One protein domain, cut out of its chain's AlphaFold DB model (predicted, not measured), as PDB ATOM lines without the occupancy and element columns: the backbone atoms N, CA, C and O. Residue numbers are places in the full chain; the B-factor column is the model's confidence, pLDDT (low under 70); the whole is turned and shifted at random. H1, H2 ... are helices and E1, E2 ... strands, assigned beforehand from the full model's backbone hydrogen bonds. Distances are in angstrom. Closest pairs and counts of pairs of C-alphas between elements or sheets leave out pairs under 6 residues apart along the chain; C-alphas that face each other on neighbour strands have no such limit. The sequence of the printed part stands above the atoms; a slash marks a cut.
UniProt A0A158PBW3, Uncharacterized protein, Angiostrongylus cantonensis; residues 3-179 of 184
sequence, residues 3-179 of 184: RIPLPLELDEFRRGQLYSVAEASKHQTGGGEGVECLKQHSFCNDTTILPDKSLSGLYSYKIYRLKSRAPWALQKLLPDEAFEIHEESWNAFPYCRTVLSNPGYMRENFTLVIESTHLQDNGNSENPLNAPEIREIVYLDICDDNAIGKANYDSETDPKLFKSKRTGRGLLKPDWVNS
ATOM      1  N   ARG A   3     -28.680 -14.334  23.317       95.25
ATOM      2  CA  ARG A   3     -28.629 -14.451  21.858       95.25
ATOM      3  C   ARG A   3     -29.914 -13.876  21.294       95.25
ATOM      4  O   ARG A   3     -30.994 -14.324  21.671       95.25
ATOM      5  N   ILE A   4     -29.791 -12.872  20.433       95.06
ATOM      6  CA  ILE A   4     -30.928 -12.114  19.909       95.06
ATOM      7  C   ILE A   4     -30.855 -12.153  18.384       95.06
ATOM      8  O   ILE A   4     -30.260 -11.248  17.800       95.06
ATOM      9  N   PRO A   5     -31.408 -13.194  17.738       94.56
ATOM     10  CA  PRO A   5     -31.510 -13.212  16.290       94.56
ATOM     11  C   PRO A   5     -32.333 -12.015  15.815       94.56
ATOM     12  O   PRO A   5     -33.364 -11.684  16.415       94.56
ATOM     13  N   LEU A   6     -31.927 -11.388  14.716       95.31
ATOM     14  CA  LEU A   6     -32.628 -10.258  14.112       95.31
ATOM     15  C   LEU A   6     -32.784 -10.433  12.597       95.31
ATOM     16  O   LEU A   6     -31.867 -10.908  11.932       95.31
ATOM     17  N   PRO A   7     -33.913  -9.991  12.006       94.88
ATOM     18  CA  PRO A   7     -34.205 -10.119  10.575       94.88
ATOM     19  C   PRO A   7     -33.432  -9.092   9.716       94.88
ATOM     20  O   PRO A   7     -34.013  -8.436   8.844       94.88
ATOM     21  N   LEU A   8     -32.149  -8.869  10.014       93.94
ATOM     22  CA  LEU A   8     -31.298  -7.794   9.496       93.94
ATOM     23  C   LEU A   8     -29.952  -8.337   8.997       93.94
ATOM     24  O   LEU A   8     -29.454  -9.337   9.505       93.94
ATOM     25  N   GLU A   9     -29.350  -7.657   8.022       93.44
ATOM     26  CA  GLU A   9     -27.909  -7.801   7.761       93.44
ATOM     27  C   GLU A   9     -27.112  -7.067   8.849       93.44
ATOM     28  O   GLU A   9     -27.570  -6.047   9.376       93.44
ATOM     29  N   LEU A  10     -25.871  -7.477   9.115       92.31
ATOM     30  CA  LEU A  10     -25.001  -6.820  10.099       92.31
ATOM     31  C   LEU A  10     -24.806  -5.320   9.845       92.31
ATOM     32  O   LEU A  10     -24.803  -4.512  10.772       92.31
ATOM     33  N   ASP A  11     -24.651  -4.929   8.582       92.12
ATOM     34  CA  ASP A  11     -24.476  -3.527   8.197       92.12
ATOM     35  C   ASP A  11     -25.765  -2.701   8.404       92.12
ATOM     36  O   ASP A  11     -25.724  -1.519   8.763       92.12
ATOM     37  N   GLU A  12     -26.932  -3.332   8.255       93.94
ATOM     38  CA  GLU A  12     -28.217  -2.717   8.591       93.94
ATOM     39  C   GLU A  12     -28.387  -2.583  10.098       93.94
ATOM     40  O   GLU A  12     -28.780  -1.512  10.565       93.94
ATOM     41  N   PHE A  13     -28.037  -3.628  10.853       93.25
ATOM     42  CA  PHE A  13     -28.048  -3.599  12.307       93.25
ATOM     43  C   PHE A  13     -27.139  -2.489  12.840       93.25
ATOM     44  O   PHE A  13     -27.581  -1.692  13.662       93.25
ATOM     45  N   ARG A  14     -25.911  -2.349  12.324       91.69
ATOM     46  CA  ARG A  14     -24.974  -1.293  12.739       91.69
ATOM     47  C   ARG A  14     -25.584   0.106  12.616       91.69
ATOM     48  O   ARG A  14     -25.477   0.915  13.537       91.69
ATOM     49  N   ARG A  15     -26.229   0.406  11.483       91.19
ATOM     50  CA  ARG A  15     -26.919   1.693  11.280       91.19
ATOM     51  C   ARG A  15     -28.152   1.827  12.170       91.19
ATOM     52  O   ARG A  15     -28.369   2.890  12.748       91.19
ATOM     53  N   GLY A  16     -28.944   0.760  12.263       91.62
ATOM     54  CA  GLY A  16     -30.167   0.701  13.057       91.62
ATOM     55  C   GLY A  16     -29.895   0.934  14.538       91.62
ATOM     56  O   GLY A  16     -30.515   1.805  15.127       91.62
ATOM     57  N   GLN A  17     -28.903   0.253  15.110       88.62
ATOM     58  CA  GLN A  17     -28.502   0.381  16.509       88.62
ATOM     59  C   GLN A  17     -28.150   1.826  16.871       88.62
ATOM     60  O   GLN A  17     -28.642   2.337  17.872       88.62
ATOM     61  N   LEU A  18     -27.338   2.510  16.057       84.62
ATOM     62  CA  LEU A  18     -26.970   3.907  16.316       84.62
ATOM     63  C   LEU A  18     -28.198   4.826  16.327       84.62
ATOM     64  O   LEU A  18     -28.322   5.681  17.206       84.62
ATOM     65  N   TYR A  19     -29.118   4.627  15.381       88.31
ATOM     66  CA  TYR A  19     -30.379   5.364  15.334       88.31
ATOM     67  C   TYR A  19     -31.272   5.043  16.542       88.31
ATOM     68  O   TYR A  19     -31.717   5.956  17.233       88.31
ATOM     69  N   SER A  20     -31.477   3.760  16.850       86.56
ATOM     70  CA  SER A  20     -32.297   3.297  17.972       86.56
ATOM     71  C   SER A  20     -31.768   3.789  19.316       86.56
ATOM     72  O   SER A  20     -32.558   4.204  20.154       86.56
ATOM     73  N   VAL A  21     -30.447   3.814  19.520       81.00
ATOM     74  CA  VAL A  21     -29.832   4.378  20.733       81.00
ATOM     75  C   VAL A  21     -30.107   5.878  20.835       81.00
ATOM     76  O   VAL A  21     -30.441   6.363  21.918       81.00
ATOM     77  N   ALA A  22     -30.003   6.620  19.730       80.31
ATOM     78  CA  ALA A  22     -30.299   8.050  19.716       80.31
ATOM     79  C   ALA A  22     -31.783   8.336  20.015       80.31
ATOM     80  O   ALA A  22     -32.081   9.195  20.845       80.31
ATOM     81  N   GLU A  23     -32.712   7.601  19.399       84.06
ATOM     82  CA  GLU A  23     -34.155   7.751  19.643       84.06
ATOM     83  C   GLU A  23     -34.553   7.319  21.061       84.06
ATOM     84  O   GLU A  23     -35.256   8.057  21.753       84.06
ATOM     85  N   ALA A  24     -34.036   6.187  21.554       78.44
ATOM     86  CA  ALA A  24     -34.275   5.737  22.925       78.44
ATOM     87  C   ALA A  24     -33.759   6.758  23.949       78.44
ATOM     88  O   ALA A  24     -34.438   7.041  24.936       78.44
ATOM     89  N   SER A  25     -32.603   7.377  23.686       73.00
ATOM     90  CA  SER A  25     -32.062   8.439  24.544       73.00
ATOM     91  C   SER A  25     -32.978   9.669  24.575       73.00
ATOM     92  O   SER A  25     -33.200  10.233  25.646       73.00
ATOM     93  N   LYS A  26     -33.575  10.062  23.437       76.44
ATOM     94  CA  LYS A  26     -34.562  11.159  23.389       76.44
ATOM     95  C   LYS A  26     -35.806  10.838  24.213       76.44
ATOM     96  O   LYS A  26     -36.226  11.672  25.005       76.44
ATOM     97  N   HIS A  27     -36.359   9.631  24.078       71.88
ATOM     98  CA  HIS A  27     -37.534   9.205  24.850       71.88
ATOM     99  C   HIS A  27     -37.255   9.095  26.355       71.88
ATOM    100  O   HIS A  27     -38.159   9.262  27.172       71.88
ATOM    101  N   GLN A  28     -36.007   8.827  26.742       66.94
ATOM    102  CA  GLN A  28     -35.612   8.731  28.145       66.94
ATOM    103  C   GLN A  28     -35.246  10.078  28.784       66.94
ATOM    104  O   GLN A  28     -35.091  10.129  30.005       66.94
ATOM    105  N   THR A  29     -35.149  11.159  28.009       65.81
ATOM    106  CA  THR A  29     -34.756  12.482  28.508       65.81
ATOM    107  C   THR A  29     -35.987  13.375  28.673       65.81
ATOM    108  O   THR A  29     -36.601  13.778  27.689       65.81
ATOM    109  N   GLY A  30     -36.360  13.703  29.916       58.00
ATOM    110  CA  GLY A  30     -37.503  14.575  30.199       58.00
ATOM    111  C   GLY A  30     -37.678  14.879  31.689       58.00
ATOM    112  O   GLY A  30     -37.507  14.004  32.527       58.00
ATOM    113  N   GLY A  31     -38.032  16.126  32.024       55.09
ATOM    114  CA  GLY A  31     -38.369  16.527  33.400       55.09
ATOM    115  C   GLY A  31     -37.189  16.850  34.329       55.09
ATOM    116  O   GLY A  31     -37.398  16.966  35.530       55.09
ATOM    117  N   GLY A  32     -35.972  17.023  33.800       56.09
ATOM    118  CA  GLY A  32     -34.764  17.305  34.598       56.09
ATOM    119  C   GLY A  32     -33.994  16.055  35.046       56.09
ATOM    120  O   GLY A  32     -32.902  16.178  35.591       56.09
ATOM    121  N   GLU A  33     -34.518  14.864  34.750       66.12
ATOM    122  CA  GLU A  33     -33.885  13.558  34.960       66.12
ATOM    123  C   GLU A  33     -33.825  12.778  33.634       66.12
ATOM    124  O   GLU A  33     -34.583  13.046  32.695       66.12
ATOM    125  N   GLY A  34     -32.894  11.827  33.526       76.62
ATOM    126  CA  GLY A  34     -32.663  11.075  32.291       76.62
ATOM    127  C   GLY A  34     -31.195  10.739  32.049       76.62
ATOM    128  O   GLY A  34     -30.414  10.586  32.990       76.62
ATOM    129  N   VAL A  35     -30.844  10.596  30.770       84.62
ATOM    130  CA  VAL A  35     -29.499  10.234  30.310       84.62
ATOM    131  C   VAL A  35     -28.727  11.500  29.951       84.62
ATOM    132  O   VAL A  35     -29.093  12.213  29.021       84.62
ATOM    133  N   GLU A  36     -27.639  11.776  30.660       87.12
ATOM    134  CA  GLU A  36     -26.720  12.865  30.338       87.12
ATOM    135  C   GLU A  36     -25.509  12.313  29.581       87.12
ATOM    136  O   GLU A  36     -24.749  11.518  30.125       87.12
ATOM    137  N   CYS A  37     -25.308  12.737  28.331       87.81
ATOM    138  CA  CYS A  37     -24.097  12.412  27.578       87.81
ATOM    139  C   CYS A  37     -22.995  13.426  27.909       87.81
ATOM    140  O   CYS A  37     -23.094  14.590  27.529       87.81
ATOM    141  N   LEU A  38     -21.950  12.984  28.611       91.69
ATOM    142  CA  LEU A  38     -20.871  13.853  29.088       91.69
ATOM    143  C   LEU A  38     -19.660  13.876  28.158       91.69
ATOM    144  O   LEU A  38     -19.008  14.909  28.011       91.69
ATOM    145  N   LYS A  39     -19.315  12.736  27.555       93.56
ATOM    146  CA  LYS A  39     -18.201  12.641  26.604       93.56
ATOM    147  C   LYS A  39     -18.579  11.727  25.459       93.56
ATOM    148  O   LYS A  39     -19.176  10.677  25.671       93.56
ATOM    149  N   GLN A  40     -18.154  12.098  24.260       93.94
ATOM    150  CA  GLN A  40     -18.272  11.262  23.077       93.94
ATOM    151  C   GLN A  40     -17.127  11.595  22.123       93.94
ATOM    152  O   GLN A  40     -16.981  12.746  21.714       93.94
ATOM    153  N   HIS A  41     -16.286  10.617  21.801       93.50
ATOM    154  CA  HIS A  41     -15.169  10.806  20.877       93.50
ATOM    155  C   HIS A  41     -14.775   9.495  20.203       93.50
ATOM    156  O   HIS A  41     -15.004   8.409  20.733       93.50
ATOM    157  N   SER A  42     -14.181   9.603  19.020       96.12
ATOM    158  CA  SER A  42     -13.608   8.447  18.337       96.12
ATOM    159  C   SER A  42     -12.293   8.038  18.995       96.12
ATOM    160  O   SER A  42     -11.500   8.899  19.377       96.12
ATOM    161  N   PHE A  43     -12.037   6.739  19.065       95.38
ATOM    162  CA  PHE A  43     -10.749   6.175  19.459       95.38
ATOM    163  C   PHE A  43     -10.203   5.290  18.339       95.38
ATOM    164  O   PHE A  43     -10.965   4.713  17.558       95.38
ATOM    165  N   CYS A  44      -8.879   5.182  18.267       94.75
ATOM    166  CA  CYS A  44      -8.188   4.398  17.254       94.75
ATOM    167  C   CYS A  44      -7.075   3.580  17.895       94.75
ATOM    168  O   CYS A  44      -6.313   4.103  18.705       94.75
ATOM    169  N   ASN A  45      -6.944   2.336  17.450       91.88
ATOM    170  CA  ASN A  45      -5.914   1.392  17.871       91.88
ATOM    171  C   ASN A  45      -5.744   1.240  19.396       91.88
ATOM    172  O   ASN A  45      -4.626   1.148  19.904       91.88
ATOM    173  N   ASP A  46      -6.856   1.232  20.127       91.06
ATOM    174  CA  ASP A  46      -6.864   1.019  21.568       91.06
ATOM    175  C   ASP A  46      -6.706  -0.477  21.873       91.06
ATOM    176  O   ASP A  46      -7.504  -1.306  21.434       91.06
ATOM    177  N   THR A  47      -5.647  -0.812  22.608       90.06
ATOM    178  CA  THR A  47      -5.279  -2.182  23.007       90.06
ATOM    179  C   THR A  47      -5.637  -2.491  24.460       90.06
ATOM    180  O   THR A  47      -5.371  -3.585  24.948       90.06
ATOM    181  N   THR A  48      -6.243  -1.537  25.173       88.38
ATOM    182  CA  THR A  48      -6.591  -1.668  26.595       88.38
ATOM    183  C   THR A  48      -7.986  -2.260  26.818       88.38
ATOM    184  O   THR A  48      -8.265  -2.786  27.891       88.38
ATOM    185  N   ILE A  49      -8.858  -2.211  25.805       87.06
ATOM    186  CA  ILE A  49     -10.276  -2.614  25.898       87.06
ATOM    187  C   ILE A  49     -10.454  -4.137  25.807       87.06
ATOM    188  O   ILE A  49     -11.286  -4.719  26.510       87.06
ATOM    189  N   LEU A  50      -9.710  -4.767  24.898       84.88
ATOM    190  CA  LEU A  50      -9.668  -6.211  24.703       84.88
ATOM    191  C   LEU A  50      -8.205  -6.653  24.625       84.88
ATOM    192  O   LEU A  50      -7.472  -6.118  23.789       84.88
ATOM    193  N   PRO A  51      -7.792  -7.649  25.427       78.81
ATOM    194  CA  PRO A  51      -6.489  -8.274  25.263       78.81
ATOM    195  C   PRO A  51      -6.300  -8.766  23.823       78.81
ATOM    196  O   PRO A  51      -7.243  -9.237  23.183       78.81
ATOM    197  N   ASP A  52      -5.080  -8.630  23.307       83.62
ATOM    198  CA  ASP A  52      -4.649  -9.161  22.006       83.62
ATOM    199  C   ASP A  52      -5.347  -8.574  20.765       83.62
ATOM    200  O   ASP A  52      -5.132  -9.049  19.645       83.62
ATOM    201  N   LYS A  53      -6.159  -7.517  20.918       86.94
ATOM    202  CA  LYS A  53      -6.827  -6.837  19.801       86.94
ATOM    203  C   LYS A  53      -6.676  -5.325  19.886       86.94
ATOM    204  O   LYS A  53      -6.897  -4.708  20.918       86.94
ATOM    205  N   SER A  54      -6.351  -4.730  18.744       91.69
ATOM    206  CA  SER A  54      -6.363  -3.284  18.547       91.69
ATOM    207  C   SER A  54      -7.745  -2.867  18.048       91.69
ATOM    208  O   SER A  54      -8.147  -3.263  16.950       91.69
ATOM    209  N   LEU A  55      -8.491  -2.107  18.849       93.81
ATOM    210  CA  LEU A  55      -9.846  -1.672  18.519       93.81
ATOM    211  C   LEU A  55      -9.880  -0.206  18.094       93.81
ATOM    212  O   LEU A  55      -9.153   0.639  18.605       93.81
ATOM    213  N   SER A  56     -10.777   0.108  17.166       94.44
ATOM    214  CA  SER A  56     -11.095   1.484  16.783       94.44
ATOM    215  C   SER A  56     -12.606   1.637  16.735       94.44
ATOM    216  O   SER A  56     -13.310   0.719  16.311       94.44
ATOM    217  N   GLY A  57     -13.116   2.779  17.170       93.62
ATOM    218  CA  GLY A  57     -14.548   2.936  17.349       93.62
ATOM    219  C   GLY A  57     -14.935   4.258  17.983       93.62
ATOM    220  O   GLY A  57     -14.220   5.255  17.881       93.62
ATOM    221  N   LEU A  58     -16.094   4.255  18.630       93.38
ATOM    222  CA  LEU A  58     -16.643   5.398  19.340       93.38
ATOM    223  C   LEU A  58     -16.711   5.093  20.834       93.38
ATOM    224  O   LEU A  58     -17.337   4.114  21.240       93.38
ATOM    225  N   TYR A  59     -16.098   5.951  21.639       95.31
ATOM    226  CA  TYR A  59     -16.274   5.960  23.081       95.31
ATOM    227  C   TYR A  59     -17.383   6.942  23.455       95.31
ATOM    228  O   TYR A  59     -17.444   8.057  22.922       95.31
ATOM    229  N   SER A  60     -18.227   6.553  24.404       94.12
ATOM    230  CA  SER A  60     -19.181   7.443  25.056       94.12
ATOM    231  C   SER A  60     -19.186   7.243  26.563       94.12
ATOM    232  O   SER A  60     -19.134   6.109  27.034       94.12
ATOM    233  N   TYR A  61     -19.341   8.344  27.290       95.69
ATOM    234  CA  TYR A  61     -19.550   8.361  28.727       95.69
ATOM    235  C   TYR A  61     -20.861   9.068  29.048       95.69
ATOM    236  O   TYR A  61     -21.046  10.231  28.663       95.69
ATOM    237  N   LYS A  62     -21.759   8.373  29.744       93.19
ATOM    238  CA  LYS A  62     -23.078   8.883  30.113       93.19
ATOM    239  C   LYS A  62     -23.362   8.682  31.594       93.19
ATOM    240  O   LYS A  62     -22.849   7.752  32.209       93.19
ATOM    241  N   ILE A  63     -24.225   9.527  32.145       93.38
ATOM    242  CA  ILE A  63     -24.777   9.361  33.491       93.38
ATOM    243  C   ILE A  63     -26.291   9.212  33.383       93.38
ATOM    244  O   ILE A  63     -26.977  10.066  32.826       93.38
ATOM    245  N   TYR A  64     -26.809   8.122  33.936       91.75
ATOM    246  CA  TYR A  64     -28.230   7.862  34.102       91.75
ATOM    247  C   TYR A  64     -28.654   8.314  35.495       91.75
ATOM    248  O   TYR A  64     -28.210   7.739  36.488       91.75
ATOM    249  N   ARG A  65     -29.543   9.310  35.575       91.31
ATOM    250  CA  ARG A  65     -30.161   9.742  36.839       91.31
ATOM    251  C   ARG A  65     -31.555   9.152  36.956       91.31
ATOM    252  O   ARG A  65     -32.448   9.502  36.185       91.31
ATOM    253  N   LEU A  66     -31.719   8.221  37.892       90.19
ATOM    254  CA  LEU A  66     -32.864   7.308  37.942       90.19
ATOM    255  C   LEU A  66     -33.774   7.514  39.160       90.19
ATOM    256  O   LEU A  66     -34.691   6.717  39.365       90.19
ATOM    257  N   LYS A  67     -33.550   8.555  39.972       89.25
ATOM    258  CA  LYS A  67     -34.211   8.711  41.275       89.25
ATOM    259  C   LYS A  67     -35.736   8.728  41.162       89.25
ATOM    260  O   LYS A  67     -36.378   7.891  41.793       89.25
ATOM    261  N   SER A  68     -36.332   9.573  40.319       86.88
ATOM    262  CA  SER A  68     -37.796   9.576  40.140       86.88
ATOM    263  C   SER A  68     -38.389   8.284  39.590       86.88
ATOM    264  O   SER A  68     -39.569   8.014  39.811       86.88
ATOM    265  N   ARG A  69     -37.589   7.479  38.884       84.62
ATOM    266  CA  ARG A  69     -38.015   6.200  38.300       84.62
ATOM    267  C   ARG A  69     -37.922   5.046  39.295       84.62
ATOM    268  O   ARG A  69     -38.483   3.982  39.044       84.62
ATOM    269  N   ALA A  70     -37.228   5.235  40.415       88.06
ATOM    270  CA  ALA A  70     -37.135   4.234  41.463       88.06
ATOM    271  C   ALA A  70     -38.424   4.182  42.305       88.06
ATOM    272  O   ALA A  70     -39.095   5.201  42.481       88.06
ATOM    273  N   PRO A  71     -38.772   3.028  42.900       91.69
ATOM    274  CA  PRO A  71     -39.854   2.941  43.879       91.69
ATOM    275  C   PRO A  71     -39.726   3.985  45.002       91.69
ATOM    276  O   PRO A  71     -38.646   4.169  45.563       91.69
ATOM    277  N   TRP A  72     -40.841   4.621  45.383       91.94
ATOM    278  CA  TRP A  72     -40.869   5.735  46.352       91.94
ATOM    279  C   TRP A  72     -40.166   5.424  47.684       91.94
ATOM    280  O   TRP A  72     -39.576   6.309  48.302       91.94
ATOM    281  N   ALA A  73     -40.232   4.168  48.137       95.00
ATOM    282  CA  ALA A  73     -39.607   3.734  49.379       95.00
ATOM    283  C   ALA A  73     -38.076   3.820  49.296       95.00
ATOM    284  O   ALA A  73     -37.438   4.271  50.246       95.00
ATOM    285  N   LEU A  74     -37.490   3.464  48.145       94.62
ATOM    286  CA  LEU A  74     -36.050   3.574  47.916       94.62
ATOM    287  C   LEU A  74     -35.620   5.036  47.846       94.62
ATOM    288  O   LEU A  74     -34.623   5.390  48.466       94.62
ATOM    289  N   GLN A  75     -36.402   5.890  47.175       93.19
ATOM    290  CA  GLN A  75     -36.106   7.326  47.062       93.19
ATOM    291  C   GLN A  75     -35.970   8.026  48.423       93.19
ATOM    292  O   GLN A  75     -35.255   9.016  48.530       93.19
ATOM    293  N   LYS A  76     -36.678   7.541  49.455       94.31
ATOM    294  CA  LYS A  76     -36.589   8.072  50.826       94.31
ATOM    295  C   LYS A  76     -35.465   7.455  51.653       94.31
ATOM    296  O   LYS A  76     -35.037   8.069  52.624       94.31
ATOM    297  N   LEU A  77     -35.068   6.227  51.331       96.06
ATOM    298  CA  LEU A  77     -34.102   5.460  52.112       96.06
ATOM    299  C   LEU A  77     -32.661   5.736  51.680       96.06
ATOM    300  O   LEU A  77     -31.763   5.747  52.518       96.06
ATOM    301  N   LEU A  78     -32.442   5.901  50.379       95.88
ATOM    302  CA  LEU A  78     -31.119   5.987  49.781       95.88
ATOM    303  C   LEU A  78     -30.759   7.437  49.429       95.88
ATOM    304  O   LEU A  78     -31.652   8.221  49.094       95.88
ATOM    305  N   PRO A  79     -29.464   7.794  49.482       95.75
ATOM    306  CA  PRO A  79     -28.996   9.104  49.049       95.75
ATOM    307  C   PRO A  79     -29.084   9.246  47.519       95.75
ATOM    308  O   PRO A  79     -29.203   8.253  46.799       95.75
ATOM    309  N   ASP A  80     -29.024  10.475  47.012       91.75
ATOM    310  CA  ASP A  80     -29.217  10.791  45.589       91.75
ATOM    311  C   ASP A  80     -28.177  10.090  44.705       91.75
ATOM    312  O   ASP A  80     -28.516   9.559  43.647       91.75
ATOM    313  N   GLU A  81     -26.944   9.976  45.198       94.62
ATOM    314  CA  GLU A  81     -25.822   9.298  44.549       94.62
ATOM    315  C   GLU A  81     -26.074   7.800  44.324       94.62
ATOM    316  O   GLU A  81     -25.457   7.192  43.450       94.62
ATOM    317  N   ALA A  82     -26.992   7.179  45.075       95.50
ATOM    318  CA  ALA A  82     -27.388   5.787  44.855       95.50
ATOM    319  C   ALA A  82     -28.185   5.595  43.556       95.50
ATOM    320  O   ALA A  82     -28.321   4.470  43.078       95.50
ATOM    321  N   PHE A  83     -28.706   6.680  42.980       94.50
ATOM    322  CA  PHE A  83     -29.526   6.667  41.771       94.50
ATOM    323  C   PHE A  83     -28.792   7.201  40.535       94.50
ATOM    324  O   PHE A  83     -29.434   7.438  39.508       94.50
ATOM    325  N   GLU A  84     -27.470   7.383  40.617       94.81
ATOM    326  CA  GLU A  84     -26.618   7.789  39.495       94.81
ATOM    327  C   GLU A  84     -25.807   6.598  38.966       94.81
ATOM    328  O   GLU A  84     -24.865   6.128  39.608       94.81
ATOM    329  N   ILE A  85     -26.155   6.099  37.779       95.62
ATOM    330  CA  ILE A  85     -25.395   5.038  37.105       95.62
ATOM    331  C   ILE A  85     -24.524   5.652  36.018       95.62
ATOM    332  O   ILE A  85     -25.008   6.354  35.134       95.62
ATOM    333  N   HIS A  86     -23.234   5.367  36.080       97.00
ATOM    334  CA  HIS A  86     -22.240   5.824  35.126       97.00
ATOM    335  C   HIS A  86     -22.028   4.736  34.077       97.00
ATOM    336  O   HIS A  86     -21.696   3.608  34.430       97.00
ATOM    337  N   GLU A  87     -22.215   5.076  32.805       96.81
ATOM    338  CA  GLU A  87     -22.009   4.202  31.649       96.81
ATOM    339  C   GLU A  87     -20.784   4.654  30.865       96.81
ATOM    340  O   GLU A  87     -20.770   5.752  30.309       96.81
ATOM    341  N   GLU A  88     -19.790   3.780  30.752       96.50
ATOM    342  CA  GLU A  88     -18.717   3.888  29.768       96.50
ATOM    343  C   GLU A  88     -18.926   2.835  28.685       96.50
ATOM    344  O   GLU A  88     -19.010   1.645  28.978       96.50
ATOM    345  N   SER A  89     -19.020   3.258  27.427       95.50
ATOM    346  CA  SER A  89     -19.280   2.366  26.295       95.50
ATOM    347  C   SER A  89     -18.250   2.575  25.191       95.50
ATOM    348  O   SER A  89     -18.093   3.683  24.681       95.50
ATOM    349  N   TRP A  90     -17.615   1.484  24.771       95.88
ATOM    350  CA  TRP A  90     -16.713   1.383  23.630       95.88
ATOM    351  C   TRP A  90     -17.413   0.612  22.513       95.88
ATOM    352  O   TRP A  90     -17.498  -0.617  22.540       95.88
ATOM    353  N   ASN A  91     -17.921   1.336  21.520       94.19
ATOM    354  CA  ASN A  91     -18.537   0.755  20.333       94.19
ATOM    355  C   ASN A  91     -17.479   0.602  19.228       94.19
ATOM    356  O   ASN A  91     -17.185   1.560  18.511       94.19
ATOM    357  N   ALA A  92     -16.915  -0.601  19.104       94.06
ATOM    358  CA  ALA A  92     -15.944  -1.003  18.086       94.06
ATOM    359  C   ALA A  92     -16.542  -2.092  17.179       94.06
ATOM    360  O   ALA A  92     -15.990  -3.190  17.057       94.06
ATOM    361  N   PHE A  93     -17.713  -1.799  16.595       92.00
ATOM    362  CA  PHE A  93     -18.503  -2.751  15.809       92.00
ATOM    363  C   PHE A  93     -17.627  -3.648  14.898       92.00
ATOM    364  O   PHE A  93     -16.823  -3.115  14.128       92.00
ATOM    365  N   PRO A  94     -17.795  -4.986  14.940       93.06
ATOM    366  CA  PRO A  94     -18.926  -5.708  15.530       93.06
ATOM    367  C   PRO A  94     -18.824  -5.956  17.037       93.06
ATOM    368  O   PRO A  94     -19.780  -6.475  17.596       93.06
ATOM    369  N   TYR A  95     -17.731  -5.586  17.701       94.62
ATOM    370  CA  TYR A  95     -17.590  -5.763  19.145       94.62
ATOM    371  C   TYR A  95     -17.966  -4.489  19.907       94.62
ATOM    372  O   TYR A  95     -17.527  -3.392  19.562       94.62
ATOM    373  N   CYS A  96     -18.730  -4.625  20.983       94.50
ATOM    374  CA  CYS A  96     -19.019  -3.526  21.892       94.50
ATOM    375  C   CYS A  96     -18.756  -3.959  23.334       94.50
ATOM    376  O   CYS A  96     -19.086  -5.076  23.729       94.50
ATOM    377  N   ARG A  97     -18.216  -3.041  24.133       95.56
ATOM    378  CA  ARG A  97     -18.063  -3.202  25.582       95.56
ATOM    379  C   ARG A  97     -18.741  -2.039  26.278       95.56
ATOM    380  O   ARG A  97     -18.473  -0.897  25.931       95.56
ATOM    381  N   THR A  98     -19.577  -2.320  27.264       96.19
ATOM    382  CA  THR A  98     -20.197  -1.314  28.130       96.19
ATOM    383  C   THR A  98     -19.931  -1.670  29.584       96.19
ATOM    384  O   THR A  98     -20.093  -2.822  29.980       96.19
ATOM    385  N   VAL A  99     -19.510  -0.694  30.378       97.56
ATOM    386  CA  VAL A  99     -19.263  -0.823  31.813       97.56
ATOM    387  C   VAL A  99     -20.180   0.150  32.535       97.56
ATOM    388  O   VAL A  99     -20.118   1.359  32.319       97.56
ATOM    389  N   LEU A 100     -21.040  -0.393  33.390       97.69
ATOM    390  CA  LEU A 100     -21.944   0.349  34.254       97.69
ATOM    391  C   LEU A 100     -21.419   0.300  35.688       97.69
ATOM    392  O   LEU A 100     -21.109  -0.773  36.206       97.69
ATOM    393  N   SER A 101     -21.334   1.458  36.336       97.94
ATOM    394  CA  SER A 101     -20.853   1.596  37.713       97.94
ATOM    395  C   SER A 101     -21.688   2.604  38.505       97.94
ATOM    396  O   SER A 101     -22.452   3.384  37.939       97.94
ATOM    397  N   ASN A 102     -21.558   2.583  39.832       97.44
ATOM    398  CA  ASN A 102     -22.205   3.536  40.733       97.44
ATOM    399  C   ASN A 102     -21.158   4.105  41.709       97.44
ATOM    400  O   ASN A 102     -21.079   3.688  42.868       97.44
ATOM    401  N   PRO A 103     -20.296   5.024  41.239       96.38
ATOM    402  CA  PRO A 103     -19.136   5.477  42.003       96.38
ATOM    403  C   PRO A 103     -19.511   6.295  43.244       96.38
ATOM    404  O   PRO A 103     -18.784   6.264  44.235       96.38
ATOM    405  N   GLY A 104     -20.642   7.007  43.215       94.88
ATOM    406  CA  GLY A 104     -21.063   7.883  44.308       94.88
ATOM    407  C   GLY A 104     -21.540   7.146  45.564       94.88
ATOM    408  O   GLY A 104     -21.376   7.663  46.668       94.88
ATOM    409  N   TYR A 105     -22.066   5.923  45.425       96.56
ATOM    410  CA  TYR A 105     -22.644   5.177  46.545       96.56
ATOM    411  C   TYR A 105     -22.043   3.771  46.704       96.56
ATOM    412  O   TYR A 105     -21.372   3.511  47.702       96.56
ATOM    413  N   MET A 106     -22.203   2.874  45.726       96.75
ATOM    414  CA  MET A 106     -21.699   1.492  45.828       96.75
ATOM    415  C   MET A 106     -20.185   1.368  45.601       96.75
ATOM    416  O   MET A 106     -19.574   0.415  46.094       96.75
ATOM    417  N   ARG A 107     -19.566   2.338  44.912       95.88
ATOM    418  CA  ARG A 107     -18.130   2.356  44.578       95.88
ATOM    419  C   ARG A 107     -17.726   1.048  43.882       95.88
ATOM    420  O   ARG A 107     -18.418   0.591  42.979       95.88
ATOM    421  N   GLU A 108     -16.638   0.428  44.327       95.56
ATOM    422  CA  GLU A 108     -16.090  -0.825  43.793       95.56
ATOM    423  C   GLU A 108     -16.992  -2.048  44.031       95.56
ATOM    424  O   GLU A 108     -16.778  -3.095  43.430       95.56
ATOM    425  N   ASN A 109     -18.030  -1.934  44.871       96.69
ATOM    426  CA  ASN A 109     -18.945  -3.045  45.147       96.69
ATOM    427  C   ASN A 109     -19.994  -3.258  44.043       96.69
ATOM    428  O   ASN A 109     -20.779  -4.203  44.127       96.69
ATOM    429  N   PHE A 110     -20.055  -2.380  43.036       96.81
ATOM    430  CA  PHE A 110     -20.969  -2.522  41.908       96.81
ATOM    431  C   PHE A 110     -20.264  -2.274  40.585       96.81
ATOM    432  O   PHE A 110     -19.740  -1.193  40.316       96.81
ATOM    433  N   THR A 111     -20.307  -3.276  39.719       96.50
ATOM    434  CA  THR A 111     -19.925  -3.151  38.317       96.50
ATOM    435  C   THR A 111     -20.758  -4.132  37.506       96.50
ATOM    436  O   THR A 111     -20.865  -5.304  37.862       96.50
ATOM    437  N   LEU A 112     -21.335  -3.657  36.409       97.12
ATOM    438  CA  LEU A 112     -21.995  -4.486  35.411       97.12
ATOM    439  C   LEU A 112     -21.272  -4.294  34.079       97.12
ATOM    440  O   LEU A 112     -21.241  -3.195  33.533       97.12
ATOM    441  N   VAL A 113     -20.677  -5.371  33.571       95.94
ATOM    442  CA  VAL A 113     -19.999  -5.384  32.273       95.94
ATOM    443  C   VAL A 113     -20.891  -6.094  31.265       95.94
ATOM    444  O   VAL A 113     -21.316  -7.224  31.493       95.94
ATOM    445  N   ILE A 114     -21.165  -5.425  30.150       96.25
ATOM    446  CA  ILE A 114     -21.900  -5.966  29.011       96.25
ATOM    447  C   ILE A 114     -20.939  -5.989  27.828       96.25
ATOM    448  O   ILE A 114     -20.516  -4.942  27.339       96.25
ATOM    449  N   GLU A 115     -20.604  -7.185  27.367       95.69
ATOM    450  CA  GLU A 115     -19.839  -7.400  26.142       95.69
ATOM    451  C   GLU A 115     -20.773  -7.989  25.090       95.69
ATOM    452  O   GLU A 115     -21.551  -8.903  25.376       95.69
ATOM    453  N   SER A 116     -20.722  -7.455  23.874       95.12
ATOM    454  CA  SER A 116     -21.508  -7.956  22.754       95.12
ATOM    455  C   SER A 116     -20.669  -8.063  21.491       95.12
ATOM    456  O   SER A 116     -19.745  -7.287  21.250       95.12
ATOM    457  N   THR A 117     -20.997  -9.060  20.679       95.12
ATOM    458  CA  THR A 117     -20.471  -9.226  19.328       95.12
ATOM    459  C   THR A 117     -21.638  -9.505  18.395       95.12
ATOM    460  O   THR A 117     -22.600 -10.158  18.795       95.12
ATOM    461  N   HIS A 118     -21.564  -8.986  17.177       95.06
ATOM    462  CA  HIS A 118     -22.627  -9.102  16.184       95.06
ATOM    463  C   HIS A 118     -22.107  -9.955  15.026       95.06
ATOM    464  O   HIS A 118     -21.090  -9.616  14.415       95.06
ATOM    465  N   LEU A 119     -22.779 -11.072  14.749       94.56
ATOM    466  CA  LEU A 119     -22.370 -12.063  13.755       94.56
ATOM    467  C   LEU A 119     -23.461 -12.220  12.697       94.56
ATOM    468  O   LEU A 119     -24.625 -12.007  12.978       94.56
ATOM    469  N   GLN A 120     -23.092 -12.570  11.467       91.88
ATOM    470  CA  GLN A 120     -24.078 -12.880  10.430       91.88
ATOM    471  C   GLN A 120     -24.428 -14.370  10.525       91.88
ATOM    472  O   GLN A 120     -24.073 -15.157   9.648       91.88
ATOM    473  N   ASP A 121     -25.040 -14.767  11.637       88.69
ATOM    474  CA  ASP A 121     -25.523 -16.124  11.871       88.69
ATOM    475  C   ASP A 121     -26.896 -16.102  12.560       88.69
ATOM    476  O   ASP A 121     -27.501 -15.056  12.750       88.69
ATOM    477  N   ASN A 122     -27.439 -17.268  12.887       85.06
ATOM    478  CA  ASN A 122     -28.707 -17.402  13.607       85.06
ATOM    479  C   ASN A 122     -28.500 -17.630  15.115       85.06
ATOM    480  O   ASN A 122     -29.274 -18.344  15.753       85.06
ATOM    481  N   GLY A 123     -27.428 -17.070  15.686       86.06
ATOM    482  CA  GLY A 123     -27.063 -17.252  17.088       86.06
ATOM    483  C   GLY A 123     -26.547 -18.656  17.398       86.06
ATOM    484  O   GLY A 123     -26.788 -19.172  18.491       86.06
ATOM    485  N   ASN A 124     -25.875 -19.305  16.446       88.00
ATOM    486  CA  ASN A 124     -25.357 -20.668  16.607       88.00
ATOM    487  C   ASN A 124     -23.851 -20.728  16.864       88.00
ATOM    488  O   ASN A 124     -23.367 -21.769  17.307       88.00
ATOM    489  N   SER A 125     -23.116 -19.632  16.653       92.38
ATOM    490  CA  SER A 125     -21.693 -19.569  16.986       92.38
ATOM    491  C   SER A 125     -21.435 -19.944  18.445       92.38
ATOM    492  O   SER A 125     -22.092 -19.472  19.381       92.38
ATOM    493  N   GLU A 126     -20.457 -20.818  18.647       92.12
ATOM    494  CA  GLU A 126     -20.056 -21.255  19.975       92.12
ATOM    495  C   GLU A 126     -19.091 -20.243  20.598       92.12
ATOM    496  O   GLU A 126     -18.053 -19.925  20.028       92.12
ATOM    497  N   ASN A 127     -19.464 -19.731  21.774       92.00
ATOM    498  CA  ASN A 127     -18.665 -18.839  22.617       92.00
ATOM    499  C   ASN A 127     -17.877 -17.734  21.865       92.00
ATOM    500  O   ASN A 127     -16.661 -17.612  22.037       92.00
ATOM    501  N   PRO A 128     -18.532 -16.889  21.046       92.12
ATOM    502  CA  PRO A 128     -17.825 -15.955  20.163       92.12
ATOM    503  C   PRO A 128     -17.093 -14.822  20.901       92.12
ATOM    504  O   PRO A 128     -16.242 -14.149  20.322       92.12
ATOM    505  N   LEU A 129     -17.421 -14.607  22.178       91.75
ATOM    506  CA  LEU A 129     -16.765 -13.643  23.062       91.75
ATOM    507  C   LEU A 129     -15.648 -14.265  23.907       91.75
ATOM    508  O   LEU A 129     -15.020 -13.548  24.678       91.75
ATOM    509  N   ASN A 130     -15.397 -15.573  23.779       90.69
ATOM    510  CA  ASN A 130     -14.498 -16.309  24.667       90.69
ATOM    511  C   ASN A 130     -14.833 -16.070  26.157       90.69
ATOM    512  O   ASN A 130     -13.959 -15.840  26.992       90.69
ATOM    513  N   ALA A 131     -16.130 -16.069  26.470       89.50
ATOM    514  CA  ALA A 131     -16.663 -15.908  27.813       89.50
ATOM    515  C   ALA A 131     -16.329 -17.133  28.691       89.50
ATOM    516  O   ALA A 131     -15.970 -18.190  28.155       89.50
ATOM    517  N   PRO A 132     -16.473 -17.029  30.030       89.06
ATOM    518  CA  PRO A 132     -16.247 -18.146  30.942       89.06
ATOM    519  C   PRO A 132     -17.025 -19.414  30.560       89.06
ATOM    520  O   PRO A 132     -18.127 -19.347  30.011       89.06
ATOM    521  N   GLU A 133     -16.465 -20.580  30.894       86.62
ATOM    522  CA  GLU A 133     -17.053 -21.881  30.540       86.62
ATOM    523  C   GLU A 133     -18.457 -22.071  31.129       86.62
ATOM    524  O   GLU A 133     -19.375 -22.497  30.426       86.62
ATOM    525  N   ILE A 134     -18.640 -21.708  32.402       91.12
ATOM    526  CA  ILE A 134     -19.934 -21.775  33.083       91.12
ATOM    527  C   ILE A 134     -20.744 -20.536  32.701       91.12
ATOM    528  O   ILE A 134     -20.535 -19.448  33.243       91.12
ATOM    529  N   ARG A 135     -21.686 -20.711  31.774       92.38
ATOM    530  CA  ARG A 135     -22.598 -19.657  31.322       92.38
ATOM    531  C   ARG A 135     -23.979 -20.216  31.009       92.38
ATOM    532  O   ARG A 135     -24.111 -21.297  30.445       92.38
ATOM    533  N   GLU A 136     -25.004 -19.443  31.332       93.50
ATOM    534  CA  GLU A 136     -26.366 -19.693  30.868       93.50
ATOM    535  C   GLU A 136     -26.554 -19.040  29.495       93.50
ATOM    536  O   GLU A 136     -26.220 -17.863  29.318       93.50
ATOM    537  N   ILE A 137     -27.057 -19.800  28.522       93.31
ATOM    538  CA  ILE A 137     -27.395 -19.291  27.189       93.31
ATOM    539  C   ILE A 137     -28.907 -19.108  27.129       93.31
ATOM    540  O   ILE A 137     -29.656 -20.071  27.273       93.31
ATOM    541  N   VAL A 138     -29.341 -17.873  26.886       93.38
ATOM    542  CA  VAL A 138     -30.752 -17.505  26.762       93.38
ATOM    543  C   VAL A 138     -30.988 -16.952  25.363       93.38
ATOM    544  O   VAL A 138     -30.366 -15.966  24.965       93.38
ATOM    545  N   TYR A 139     -31.890 -17.582  24.619       92.56
ATOM    546  CA  TYR A 139     -32.342 -17.082  23.324       92.56
ATOM    547  C   TYR A 139     -33.536 -16.153  23.531       92.56
ATOM    548  O   TYR A 139     -34.526 -16.548  24.145       92.56
ATOM    549  N   LEU A 140     -33.435 -14.924  23.032       92.94
ATOM    550  CA  LEU A 140     -34.506 -13.935  23.082       92.94
ATOM    551  C   LEU A 140     -35.148 -13.830  21.700       92.94
ATOM    552  O   LEU A 140     -34.547 -13.298  20.767       92.94
ATOM    553  N   ASP A 141     -36.372 -14.338  21.575       92.62
ATOM    554  CA  ASP A 141     -37.189 -14.162  20.375       92.62
ATOM    555  C   ASP A 141     -37.950 -12.833  20.462       92.62
ATOM    556  O   ASP A 141     -38.775 -12.627  21.351       92.62
ATOM    557  N   ILE A 142     -37.704 -11.935  19.504       93.31
ATOM    558  CA  ILE A 142     -38.379 -10.632  19.405       93.31
ATOM    559  C   ILE A 142     -39.897 -10.738  19.158       93.31
ATOM    560  O   ILE A 142     -40.588  -9.724  19.201       93.31
ATOM    561  N   CYS A 143     -40.420 -11.936  18.881       93.25
ATOM    562  CA  CYS A 143     -41.850 -12.214  18.728       93.25
ATOM    563  C   CYS A 143     -42.505 -12.839  19.976       93.25
ATOM    564  O   CYS A 143     -43.727 -13.045  19.960       93.25
ATOM    565  N   ASP A 144     -41.741 -13.160  21.029       92.06
ATOM    566  CA  ASP A 144     -42.263 -13.805  22.240       92.06
ATOM    567  C   ASP A 144     -42.928 -12.794  23.189       92.06
ATOM    568  O   ASP A 144     -42.282 -12.096  23.973       92.06
ATOM    569  N   ASP A 145     -44.261 -12.765  23.158       88.88
ATOM    570  CA  ASP A 145     -45.072 -11.896  24.017       88.88
ATOM    571  C   ASP A 145     -44.888 -12.173  25.513       88.88
ATOM    572  O   ASP A 145     -45.123 -11.281  26.334       88.88
ATOM    573  N   ASN A 146     -44.484 -13.390  25.896       89.50
ATOM    574  CA  ASN A 146     -44.254 -13.709  27.303       89.50
ATOM    575  C   ASN A 146     -42.978 -13.038  27.808       89.50
ATOM    576  O   ASN A 146     -42.984 -12.487  28.909       89.50
ATOM    577  N   ALA A 147     -41.919 -13.045  26.994       87.19
ATOM    578  CA  ALA A 147     -40.668 -12.359  27.297       87.19
ATOM    579  C   ALA A 147     -40.842 -10.830  27.322       87.19
ATOM    580  O   ALA A 147     -40.288 -10.162  28.193       87.19
ATOM    581  N   ILE A 148     -41.645 -10.275  26.406       87.25
ATOM    582  CA  ILE A 148     -41.932  -8.830  26.340       87.25
ATOM    583  C   ILE A 148     -42.797  -8.390  27.534       87.25
ATOM    584  O   ILE A 148     -42.531  -7.368  28.178       87.25
ATOM    585  N   GLY A 149     -43.817  -9.186  27.865       90.00
ATOM    586  CA  GLY A 149     -44.756  -8.921  28.948       90.00
ATOM    587  C   GLY A 149     -45.805  -7.859  28.598       90.00
ATOM    588  O   GLY A 149     -45.553  -6.878  27.903       90.00
ATOM    589  N   LYS A 150     -47.018  -8.020  29.145       89.56
ATOM    590  CA  LYS A 150     -48.187  -7.183  28.798       89.56
ATOM    591  C   LYS A 150     -47.990  -5.681  29.027       89.56
ATOM    592  O   LYS A 150     -48.591  -4.889  28.317       89.56
ATOM    593  N   ALA A 151     -47.196  -5.295  30.027       88.25
ATOM    594  CA  ALA A 151     -46.973  -3.889  30.368       88.25
ATOM    595  C   ALA A 151     -46.049  -3.160  29.376       88.25
ATOM    596  O   ALA A 151     -46.109  -1.936  29.300       88.25
ATOM    597  N   ASN A 152     -45.221  -3.899  28.632       86.25
ATOM    598  CA  ASN A 152     -44.281  -3.341  27.656       86.25
ATOM    599  C   ASN A 152     -44.736  -3.570  26.207       86.25
ATOM    600  O   ASN A 152     -44.020  -3.195  25.283       86.25
ATOM    601  N   TYR A 153     -45.888  -4.216  25.998       91.88
ATOM    602  CA  TYR A 153     -46.409  -4.465  24.662       91.88
ATOM    603  C   TYR A 153     -46.905  -3.167  24.021       91.88
ATOM    604  O   TYR A 153     -47.758  -2.476  24.581       91.88
ATOM    605  N   ASP A 154     -46.425  -2.899  22.811       91.06
ATOM    606  CA  ASP A 154     -46.915  -1.830  21.950       91.06
ATOM    607  C   ASP A 154     -47.043  -2.348  20.515       91.06
ATOM    608  O   ASP A 154     -46.056  -2.738  19.884       91.06
ATOM    609  N   SER A 155     -48.270  -2.313  19.988       93.50
ATOM    610  CA  SER A 155     -48.588  -2.748  18.628       93.50
ATOM    611  C   SER A 155     -47.841  -1.973  17.539       93.50
ATOM    612  O   SER A 155     -47.649  -2.514  16.451       93.50
ATOM    613  N   GLU A 156     -47.405  -0.732  17.796       92.00
ATOM    614  CA  GLU A 156     -46.608   0.045  16.834       92.00
ATOM    615  C   GLU A 156     -45.175  -0.488  16.696       92.00
ATOM    616  O   GLU A 156     -44.532  -0.290  15.661       92.00
ATOM    617  N   THR A 157     -44.689  -1.206  17.712       90.06
ATOM    618  CA  THR A 157     -43.344  -1.802  17.751       90.06
ATOM    619  C   THR A 157     -43.348  -3.323  17.586       90.06
ATOM    620  O   THR A 157     -42.287  -3.941  17.600       90.06
ATOM    621  N   ASP A 158     -44.522  -3.931  17.379       94.00
ATOM    622  CA  ASP A 158     -44.690  -5.380  17.255       94.00
ATOM    623  C   ASP A 158     -44.189  -5.892  15.883       94.00
ATOM    624  O   ASP A 158     -44.803  -5.608  14.842       94.00
ATOM    625  N   PRO A 159     -43.109  -6.699  15.833       94.19
ATOM    626  CA  PRO A 159     -42.555  -7.202  14.577       94.19
ATOM    627  C   PRO A 159     -43.482  -8.191  13.844       94.19
ATOM    628  O   PRO A 159     -43.309  -8.418  12.640       94.19
ATOM    629  N   LYS A 160     -44.492  -8.753  14.524       95.19
ATOM    630  CA  LYS A 160     -45.523  -9.613  13.919       95.19
ATOM    631  C   LYS A 160     -46.549  -8.811  13.121       95.19
ATOM    632  O   LYS A 160     -47.180  -9.354  12.216       95.19
ATOM    633  N   LEU A 161     -46.714  -7.527  13.440       95.94
ATOM    634  CA  LEU A 161     -47.665  -6.622  12.784       95.94
ATOM    635  C   LEU A 161     -46.975  -5.651  11.822       95.94
ATOM    636  O   LEU A 161     -47.565  -5.217  10.830       95.94
ATOM    637  N   PHE A 162     -45.710  -5.327  12.082       95.19
ATOM    638  CA  PHE A 162     -44.933  -4.414  11.261       95.19
ATOM    639  C   PHE A 162     -44.585  -5.013   9.892       95.19
ATOM    640  O   PHE A 162     -44.126  -6.146   9.793       95.19
ATOM    641  N   LYS A 163     -44.700  -4.211   8.823       95.19
ATOM    642  CA  LYS A 163     -44.130  -4.515   7.502       95.19
ATOM    643  C   LYS A 163     -43.386  -3.305   6.952       95.19
ATOM    644  O   LYS A 163     -43.966  -2.242   6.727       95.19
ATOM    645  N   SER A 164     -42.105  -3.480   6.658       93.94
ATOM    646  CA  SER A 164     -41.273  -2.450   6.047       93.94
ATOM    647  C   SER A 164     -41.747  -2.136   4.630       93.94
ATOM    648  O   SER A 164     -41.719  -2.989   3.743       93.94
ATOM    649  N   LYS A 165     -42.104  -0.873   4.377       95.25
ATOM    650  CA  LYS A 165     -42.451  -0.389   3.028       95.25
ATOM    651  C   LYS A 165     -41.254  -0.377   2.071       95.25
ATOM    652  O   LYS A 165     -41.448  -0.434   0.865       95.25
ATOM    653  N   ARG A 166     -40.029  -0.272   2.603       93.56
ATOM    654  CA  ARG A 166     -38.795  -0.176   1.803       93.56
ATOM    655  C   ARG A 166     -38.239  -1.540   1.414       93.56
ATOM    656  O   ARG A 166     -37.749  -1.694   0.307       93.56
ATOM    657  N   THR A 167     -38.288  -2.502   2.333       92.81
ATOM    658  CA  THR A 167     -37.623  -3.807   2.170       92.81
ATOM    659  C   THR A 167     -38.608  -4.963   2.042       92.81
ATOM    660  O   THR A 167     -38.205  -6.067   1.705       92.81
ATOM    661  N   GLY A 168     -39.892  -4.745   2.340       92.94
ATOM    662  CA  GLY A 168     -40.923  -5.782   2.323       92.94
ATOM    663  C   GLY A 168     -40.888  -6.760   3.505       92.94
ATOM    664  O   GLY A 168     -41.855  -7.503   3.666       92.94
ATOM    665  N   ARG A 169     -39.828  -6.737   4.332       93.19
ATOM    666  CA  ARG A 169     -39.643  -7.570   5.538       93.19
ATOM    667  C   ARG A 169     -40.618  -7.215   6.665       93.19
ATOM    668  O   ARG A 169     -41.119  -6.091   6.714       93.19
ATOM    669  N   GLY A 170     -40.818  -8.148   7.591       92.69
ATOM    670  CA  GLY A 170     -41.728  -8.027   8.732       92.69
ATOM    671  C   GLY A 170     -42.841  -9.071   8.665       92.69
ATOM    672  O   GLY A 170     -42.717 -10.048   7.927       92.69
ATOM    673  N   LEU A 171     -43.920  -8.859   9.416       95.12
ATOM    674  CA  LEU A 171     -44.989  -9.836   9.634       95.12
ATOM    675  C   LEU A 171     -44.416 -11.178  10.090       95.12
ATOM    676  O   LEU A 171     -44.714 -12.229   9.512       95.12
ATOM    677  N   LEU A 172     -43.520 -11.108  11.079       95.25
ATOM    678  CA  LEU A 172     -42.801 -12.275  11.564       95.25
ATOM    679  C   LEU A 172     -43.786 -13.297  12.138       95.25
ATOM    680  O   LEU A 172     -44.756 -12.956  12.816       95.25
ATOM    681  N   LYS A 173     -43.548 -14.563  11.809       92.06
ATOM    682  CA  LYS A 173     -44.363 -15.703  12.236       92.06
ATOM    683  C   LYS A 173     -43.595 -16.527  13.271       92.06
ATOM    684  O   LYS A 173     -42.383 -16.364  13.384       92.06
ATOM    685  N   PRO A 174     -44.259 -17.434  14.004       90.06
ATOM    686  CA  PRO A 174     -43.540 -18.446  14.769       90.06
ATOM    687  C   PRO A 174     -42.500 -19.148  13.885       90.06
ATOM    688  O   PRO A 174     -42.784 -19.416  12.716       90.06
ATOM    689  N   ASP A 175     -41.314 -19.413  14.438       89.06
ATOM    690  CA  ASP A 175     -40.167 -19.984  13.711       89.06
ATOM    691  C   ASP A 175     -39.617 -19.089  12.572       89.06
ATOM    692  O   ASP A 175     -39.066 -19.554  11.569       89.06
ATOM    693  N   TRP A 176     -39.759 -17.762  12.699       93.06
ATOM    694  CA  TRP A 176     -39.259 -16.813  11.698       93.06
ATOM    695  C   TRP A 176     -37.749 -16.954  11.451       93.06
ATOM    696  O   TRP A 176     -37.319 -16.833  10.308       93.06
ATOM    697  N   VAL A 177     -36.962 -17.271  12.486       91.50
ATOM    698  CA  VAL A 177     -35.494 -17.408  12.420       91.50
ATOM    699  C   VAL A 177     -35.055 -18.411  11.345       91.50
ATOM    700  O   VAL A 177     -34.032 -18.207  10.699       91.50
ATOM    701  N   ASN A 178     -35.842 -19.464  11.103       89.56
ATOM    702  CA  ASN A 178     -35.534 -20.494  10.105       89.56
ATOM    703  C   ASN A 178     -36.223 -20.271   8.749       89.56
ATOM    704  O   ASN A 178     -35.943 -20.991   7.790       89.56
ATOM    705  N   SER A 179     -37.139 -19.305   8.648       87.19
ATOM    706  CA  SER A 179     -38.007 -19.127   7.474       87.19
ATOM    707  C   SER A 179     -37.773 -17.832   6.701       87.19
ATOM    708  O   SER A 179     -38.378 -17.640   5.642       87.19
TER     709      SER A 179
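Overview. This is residues 3 to 179 of the 184 residues of an uncharacterized protein of Angiostrongylus cantonensis (UniProt A0A158PBW3). A twisted wall of five antiparallel strands stands at one side of the domain, with one long helix, H1, in front of it that only grazes it with residues 18 to 28. Beyond H1, away from the sheet, lie long loops with the short helices H4 and H5, while H2 and H3 sit past one end of the strands. You have 177 printed residues, with five named helices and five named strands in the order H1 E1 E2 H2 H3 E3 E4 E5 H4 H5; the sheet runs E1 - E2 - E3 - E4 - E5, and the class is mixed, helices and strands. The whole is only just compact, close to loose, with a radius of gyration of the C-alphas of 18.7 A and spans of 51 by 43 by 35 A.

Along the chain. Find C-alpha 10 at (-25.001, -6.820, 10.099); from there H1, residues 10 to 28, runs 26.1 A to C-alpha 28 at (-35.612, 8.731, 28.145). Next come E1, residues 34 to 46, 29.7 A long and bending by 57 degrees at residue 43, and E2, residues 55 to 65, 29.6 A. Then look for the short helices H2, residues 72 to 77, and H3, residues 80 to 83. E3, residues 84 to 92, spans 25.5 A, E4, residues 95 to 102, 24.0 A, and E5, residues 107 to 117, 27.9 A, bending by 61 degrees at residue 110. H4 is residues 145 to 148, and H5, residues 176 to 179, ends at C-alpha 179, (-38.007, -19.127, 7.474).

Arrangement. Begin with the sheet, whose edge strands are E1 and E5. In the hairpin of E1 and E2, find N 36 and O 63 at 2.8 A. E2 and E3 are antiparallel at 164 degrees, with N 64 and O 85 at 2.8 A. E3, E4 and E5 form a meander, each strand the antiparallel neighbour of the one before; look at N 88 and O 99, 2.9 A, and at N 98 and O 114, 2.8 A. The closest C-alphas of H1 and E1 are those of Gln 28 and Gly 34, 5.6 A apart. H3 only grazes the sheet with residues 80 to 83; its closest C-alphas with E2 are those of Phe 83 and Arg 65, 5.8 A. H2 is not on the sheet, and H2 and H3 meet only through their link. H4 and H5 are not on the sheet and are apart from each other. Every O i to N i+4 pair is within hydrogen-bond range in H2, and 14 of 15 are in H1; H3, H4 and H5 are too short for such a pair.

Size, cuts and confidence. The two C-alphas farthest apart, those of Leu 77 and Gly 168, are 51.5 A from each other. The printed part has no cut. The links from E5 to H4 and from H4 to H5 are long, 27 residues each. The mean pLDDT of the printed part is 90.8, and residues 28 to 33, of which 28 belongs to H1, are under 70.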